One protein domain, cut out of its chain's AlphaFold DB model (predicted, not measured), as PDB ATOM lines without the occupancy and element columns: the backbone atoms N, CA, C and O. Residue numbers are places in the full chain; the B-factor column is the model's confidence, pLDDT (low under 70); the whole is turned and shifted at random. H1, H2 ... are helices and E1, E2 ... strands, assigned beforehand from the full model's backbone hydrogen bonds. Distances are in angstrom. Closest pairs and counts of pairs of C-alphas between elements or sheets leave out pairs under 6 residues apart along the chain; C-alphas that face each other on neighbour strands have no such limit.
ATOM      1  N   SER A  22     171.089 233.402 219.197       89.81
ATOM      2  CA  SER A  22     172.093 234.465 219.210       89.81
ATOM      3  C   SER A  22     172.026 235.237 220.518       89.81
ATOM      4  O   SER A  22     170.945 235.515 221.028       89.81
ATOM      5  N   CYS A  23     173.192 235.596 221.049       91.25
ATOM      6  CA  CYS A  23     173.321 236.380 222.267       91.25
ATOM      7  C   CYS A  23     174.215 237.590 222.003       91.25
ATOM      8  O   CYS A  23     175.298 237.450 221.433       91.25
ATOM      9  N   HIS A  24     173.770 238.764 222.438       94.44
ATOM     10  CA  HIS A  24     174.540 239.999 222.406       94.44
ATOM     11  C   HIS A  24     174.537 240.646 223.792       94.44
ATOM     12  O   HIS A  24     173.492 240.742 224.428       94.44
ATOM     13  N   VAL A  25     175.692 241.108 224.271       94.62
ATOM     14  CA  VAL A  25     175.828 241.709 225.608       94.62
ATOM     15  C   VAL A  25     176.015 243.218 225.481       94.62
ATOM     16  O   VAL A  25     176.889 243.672 224.745       94.62
ATOM     17  N   VAL A  26     175.213 243.992 226.213       93.94
ATOM     18  CA  VAL A  26     175.302 245.457 226.286       93.94
ATOM     19  C   VAL A  26     175.311 245.867 227.751       93.94
ATOM     20  O   VAL A  26     174.320 245.705 228.450       93.94
ATOM     21  N   GLY A  27     176.433 246.404 228.235       93.94
ATOM     22  CA  GLY A  27     176.545 246.793 229.643       93.94
ATOM     23  C   GLY A  27     176.342 245.600 230.583       93.94
ATOM     24  O   GLY A  27     177.143 244.665 230.574       93.94
ATOM     25  N   ASP A  28     175.292 245.648 231.403       93.81
ATOM     26  CA  ASP A  28     174.885 244.582 232.320       93.81
ATOM     27  C   ASP A  28     173.691 243.753 231.817       93.81
ATOM     28  O   ASP A  28     173.147 242.953 232.579       93.81
ATOM     29  N   GLU A  29     173.320 243.887 230.544       94.69
ATOM     30  CA  GLU A  29     172.208 243.176 229.914       94.69
ATOM     31  C   GLU A  29     172.693 242.174 228.858       94.69
ATOM     32  O   GLU A  29     173.637 242.423 228.101       94.69
ATOM     33  N   ALA A  30     172.018 241.029 228.787       93.31
ATOM     34  CA  ALA A  30     172.131 240.063 227.706       93.31
ATOM     35  C   ALA A  30     170.849 240.081 226.870       93.31
ATOM     36  O   ALA A  30     169.749 239.919 227.394       93.31
ATOM     37  N   HIS A  31     171.012 240.260 225.565       93.75
ATOM     38  CA  HIS A  31     169.962 240.228 224.560       93.75
ATOM     39  C   HIS A  31     170.031 238.878 223.851       93.75
ATOM     40  O   HIS A  31     170.996 238.595 223.138       93.75
ATOM     41  N   LEU A  32     169.034 238.037 224.081       90.56
ATOM     42  CA  LEU A  32     168.916 236.692 223.538       90.56
ATOM     43  C   LEU A  32     167.831 236.690 222.465       90.56
ATOM     44  O   LEU A  32     166.690 237.028 222.763       90.56
ATOM     45  N   THR A  33     168.173 236.253 221.259       89.00
ATOM     46  CA  THR A  33     167.206 235.992 220.186       89.00
ATOM     47  C   THR A  33     167.205 234.503 219.892       89.00
ATOM     48  O   THR A  33     168.254 233.920 219.614       89.00
ATOM     49  N   ILE A  34     166.030 233.881 219.948       86.19
ATOM     50  CA  ILE A  34     165.863 232.443 219.750       86.19
ATOM     51  C   ILE A  34     164.933 232.200 218.564       86.19
ATOM     52  O   ILE A  34     163.764 232.592 218.577       86.19
ATOM     53  N   GLY A  35     165.474 231.582 217.510       81.06
ATOM     54  CA  GLY A  35     164.735 231.243 216.289       81.06
ATOM     55  C   GLY A  35     164.127 232.443 215.550       81.06
ATOM     56  O   GLY A  35     163.241 232.251 214.724       81.06
ATOM     57  N   GLY A  36     164.547 233.672 215.877       77.94
ATOM     58  CA  GLY A  36     163.936 234.915 215.388       77.94
ATOM     59  C   GLY A  36     162.506 235.169 215.889       77.94
ATOM     60  O   GLY A  36     161.856 236.088 215.402       77.94
ATOM     61  N   ALA A  37     162.004 234.354 216.823       74.50
ATOM     62  CA  ALA A  37     160.626 234.403 217.313       74.50
ATOM     63  C   ALA A  37     160.519 234.902 218.761       74.50
ATOM     64  O   ALA A  37     159.472 235.406 219.163       74.50
ATOM     65  N   LEU A  38     161.587 234.738 219.545       80.88
ATOM     66  CA  LEU A  38     161.646 235.157 220.937       80.88
ATOM     67  C   LEU A  38     162.874 236.034 221.158       80.88
ATOM     68  O   LEU A  38     163.995 235.555 221.008       80.88
ATOM     69  N   ASP A  39     162.634 237.278 221.562       85.06
ATOM     70  CA  ASP A  39     163.658 238.207 222.026       85.06
ATOM     71  C   ASP A  39     163.515 238.411 223.535       85.06
ATOM     72  O   ASP A  39     162.439 238.748 224.037       85.06
ATOM     73  N   LEU A  40     164.605 238.199 224.266       86.56
ATOM     74  CA  LEU A  40     164.675 238.354 225.713       86.56
ATOM     75  C   LEU A  40     165.838 239.278 226.067       86.56
ATOM     76  O   LEU A  40     166.978 239.010 225.702       86.56
ATOM     77  N   VAL A  41     165.553 240.335 226.826       91.06
ATOM     78  CA  VAL A  41     166.579 241.167 227.466       91.06
ATOM     79  C   VAL A  41     166.586 240.838 228.946       91.06
ATOM     80  O   VAL A  41     165.548 240.896 229.607       91.06
ATOM     81  N   ILE A  42     167.743 240.447 229.462       90.75
ATOM     82  CA  ILE A  42     167.884 239.989 230.839       90.75
ATOM     83  C   ILE A  42     169.139 240.579 231.473       90.75
ATOM     84  O   ILE A  42     170.221 240.551 230.891       90.75
ATOM     85  N   THR A  43     169.004 241.116 232.683       94.31
ATOM     86  CA  THR A  43     170.145 241.663 233.425       94.31
ATOM     87  C   THR A  43     171.077 240.545 233.886       94.31
ATOM     88  O   THR A  43     170.662 239.399 234.061       94.31
ATOM     89  N   LYS A  44     172.339 240.870 234.165       91.00
ATOM     90  CA  LYS A  44     173.356 239.912 234.617       91.00
ATOM     91  C   LYS A  44     172.902 239.088 235.823       91.00
ATOM     92  O   LYS A  44     173.130 237.882 235.853       91.00
ATOM     93  N   ALA A  45     172.275 239.724 236.813       89.62
ATOM     94  CA  ALA A  45     171.808 239.035 238.015       89.62
ATOM     95  C   ALA A  45     170.698 238.022 237.692       89.62
ATOM     96  O   ALA A  45     170.773 236.874 238.122       89.62
ATOM     97  N   ALA A  46     169.714 238.426 236.883       89.00
ATOM     98  CA  ALA A  46     168.628 237.550 236.459       89.00
ATOM     99  C   ALA A  46     169.113 236.442 235.507       89.00
ATOM    100  O   ALA A  46     168.607 235.327 235.563       89.00
ATOM    101  N   LEU A  47     170.122 236.709 234.672       90.50
ATOM    102  CA  LEU A  47     170.711 235.715 233.777       90.50
ATOM    103  C   LEU A  47     171.380 234.585 234.559       90.50
ATOM    104  O   LEU A  47     171.195 233.422 234.215       90.50
ATOM    105  N   VAL A  48     172.130 234.909 235.615       91.44
ATOM    106  CA  VAL A  48     172.758 233.891 236.473       91.44
ATOM    107  C   VAL A  48     171.693 232.979 237.084       91.44
ATOM    108  O   VAL A  48     171.816 231.759 236.997       91.44
ATOM    109  N   ASP A  49     170.618 233.557 237.617       90.50
ATOM    110  CA  ASP A  49     169.498 232.800 238.182       90.50
ATOM    111  C   ASP A  49     168.804 231.920 237.122       90.50
ATOM    112  O   ASP A  49     168.670 230.705 237.294       90.50
ATOM    113  N   LEU A  50     168.482 232.497 235.955       88.88
ATOM    114  CA  LEU A  50     167.883 231.785 234.824       88.88
ATOM    115  C   LEU A  50     168.750 230.604 234.373       88.88
ATOM    116  O   LEU A  50     168.237 229.506 234.174       88.88
ATOM    117  N   THR A  51     170.063 230.797 234.228       90.62
ATOM    118  CA  THR A  51     170.966 229.713 233.811       90.62
ATOM    119  C   THR A  51     170.990 228.562 234.811       90.62
ATOM    120  O   THR A  51     171.009 227.408 234.387       90.62
ATOM    121  N   GLY A  52     170.905 228.838 236.117       90.94
ATOM    122  CA  GLY A  52     170.786 227.799 237.141       90.94
ATOM    123  C   GLY A  52     169.519 226.958 236.969       90.94
ATOM    124  O   GLY A  52     169.580 225.727 236.987       90.94
ATOM    125  N   HIS A  53     168.382 227.611 236.723       92.12
ATOM    126  CA  HIS A  53     167.120 226.926 236.442       92.12
ATOM    127  C   HIS A  53     167.157 226.112 235.141       92.12
ATOM    128  O   HIS A  53     166.687 224.975 235.127       92.12
ATOM    129  N   LEU A  54     167.748 226.650 234.069       90.69
ATOM    130  CA  LEU A  54     167.865 225.953 232.783       90.69
ATOM    131  C   LEU A  54     168.784 224.728 232.863       90.69
ATOM    132  O   LEU A  54     168.455 223.686 232.301       90.69
ATOM    133  N   VAL A  55     169.910 224.827 233.577       93.94
ATOM    134  CA  VAL A  55     170.815 223.687 233.808       93.94
ATOM    135  C   VAL A  55     170.092 222.577 234.558       93.94
ATOM    136  O   VAL A  55     170.126 221.431 234.123       93.94
ATOM    137  N   ARG A  56     169.371 222.920 235.628       93.38
ATOM    138  CA  ARG A  56     168.575 221.946 236.374       93.38
ATOM    139  C   ARG A  56     167.516 221.277 235.496       93.38
ATOM    140  O   ARG A  56     167.401 220.058 235.526       93.38
ATOM    141  N   ALA A  57     166.770 222.054 234.710       90.94
ATOM    142  CA  ALA A  57     165.751 221.517 233.811       90.94
ATOM    143  C   ALA A  57     166.353 220.567 232.761       90.94
ATOM    144  O   ALA A  57     165.793 219.508 232.498       90.94
ATOM    145  N   ARG A  58     167.520 220.910 232.199       91.62
ATOM    146  CA  ARG A  58     168.268 220.016 231.303       91.62
ATOM    147  C   ARG A  58     168.628 218.708 232.006       91.62
ATOM    148  O   ARG A  58     168.402 217.647 231.439       91.62
ATOM    149  N   ASP A  59     169.184 218.783 233.212       94.19
ATOM    150  CA  ASP A  59     169.623 217.596 233.951       94.19
ATOM    151  C   ASP A  59     168.437 216.676 234.298       94.19
ATOM    152  O   ASP A  59     168.554 215.457 234.189       94.19
ATOM    153  N   GLU A  60     167.279 217.250 234.642       93.62
ATOM    154  CA  GLU A  60     166.027 216.511 234.859       93.62
ATOM    155  C   GLU A  60     165.543 215.813 233.573       93.62
ATOM    156  O   GLU A  60     165.205 214.632 233.620       93.62
ATOM    157  N   LEU A  61     165.580 216.494 232.418       88.38
ATOM    158  CA  LEU A  61     165.224 215.898 231.122       88.38
ATOM    159  C   LEU A  61     166.165 214.746 230.736       88.38
ATOM    160  O   LEU A  61     165.707 213.686 230.325       88.38
ATOM    161  N   THR A  62     167.477 214.918 230.913       89.00
ATOM    162  CA  THR A  62     168.461 213.865 230.613       89.00
ATOM    163  C   THR A  62     168.314 212.653 231.536       89.00
ATOM    164  O   THR A  62     168.503 211.517 231.100       89.00
ATOM    165  N   ALA A  63     167.979 212.859 232.812       86.31
ATOM    166  CA  ALA A  63     167.731 211.758 233.740       86.31
ATOM    167  C   ALA A  63     166.461 210.963 233.372       86.31
ATOM    168  O   ALA A  63     166.457 209.736 233.472       86.31
ATOM    169  N   ASP A  64     165.407 211.642 232.913       81.81
ATOM    170  CA  ASP A  64     164.160 211.012 232.461       81.81
ATOM    171  C   ASP A  64     164.356 210.174 231.182       81.81
ATOM    172  O   ASP A  64     163.872 209.043 231.079       81.81
ATOM    173  N   GLU A  65     165.168 210.658 230.238       78.19
ATOM    174  CA  GLU A  65     165.561 209.898 229.040       78.19
ATOM    175  C   GLU A  65     166.309 208.599 229.390       78.19
ATOM    176  O   GLU A  65     166.112 207.571 228.740       78.19
ATOM    177  N   GLN A  66     167.131 208.602 230.443       69.19
ATOM    178  CA  GLN A  66     167.829 207.398 230.915       69.19
ATOM    179  C   GLN A  66     166.892 206.391 231.598       69.19
ATOM    180  O   GLN A  66     167.114 205.187 231.501       69.19
ATOM    181  N   LEU A  67     165.844 206.864 232.277       61.22
ATOM    182  CA  LEU A  67     164.845 206.015 232.935       61.22
ATOM    183  C   LEU A  67     163.867 205.375 231.945       61.22
ATOM    184  O   LEU A  67     163.381 204.275 232.188       61.22
ATOM    185  N   THR A  68     163.573 206.054 230.838       57.88
ATOM    186  CA  THR A  68     162.649 205.574 229.797       57.88
ATOM    187  C   THR A  68     163.310 204.656 228.767       57.88
ATOM    188  O   THR A  68     162.606 203.988 228.008       57.88
ATOM    189  N   THR A  69     164.645 204.592 228.743       56.28
ATOM    190  CA  THR A  69     165.428 203.724 227.847       56.28
ATOM    191  C   THR A  69     166.016 202.476 228.526       56.28
ATOM    192  O   THR A  69     166.620 201.655 227.832       56.28
ATOM    193  N   ALA A  70     165.829 202.315 229.843       50.31
ATOM    194  CA  ALA A  70     166.217 201.134 230.629       50.31
ATOM    195  C   ALA A  70     165.084 200.098 230.722       50.31
ATOM    196  O   ALA A  70     165.408 198.887 230.727       50.31
TER     197      ALA A  70
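This is residues 22 to 70 of the 70 residues of an uncharacterized protein of Saccharothrix violaceirubra (UniProt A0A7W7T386). A small three-stranded sheet, E1 E2 E3, forms a head at one end, and from its last strand one long helix, H1, reaches away as an arm. Residues 51 to 70, of which 51 to 68 belong to H1, stand free and stick out. The printed part has 49 residues, with three named strands and then one named helix along the chain; the sheet's order is E1, E2, E3, antiparallel throughout, and the class is mixed, helices and strands. The whole is only just loose, close to extended, with a radius of gyration of the C-alphas of 14.5 A, and its outline is flat, spanning 46 by 24 by 11 A.

Begin with E1, residues 22 to 26, which forms an antiparallel hairpin with E2, residues 29 to 34, at 164 degrees; look for N 24 and O 31, 2.9 A apart, within hydrogen-bond range. E2, the inner strand, forms a second hairpin with E3, residues 38 to 43, antiparallel at 163 degrees, where N 32 and O 40 are 2.8 A apart. These three make a meander, each strand the antiparallel neighbour of the one before. H1, residues 44 to 68, only grazes the sheet, with its residues 44 to 50; the closest C-alphas of E2 and H1 are those of Glu 29 and Lys 44, 5.8 A apart. In H1 every O i to N i+4 pair is within hydrogen-bond range.

Find C-alpha 22 at (172.093, 234.465, 219.210), where E1 begins its 13.5 A. E2 then measures 16.1 A and E3 16.4 A. H1 runs 36.3 A from C-alpha 44 at (173.356, 239.912, 234.617) to C-alpha 68 at (162.649, 205.574, 229.797).

The two C-alphas farthest apart are those of Gly 27 and Ala 70, 46.8 A. The printed part has no cut, and its three links are tight. In the B-factor column, residues 66 to 70 of this model have a pLDDT under 70.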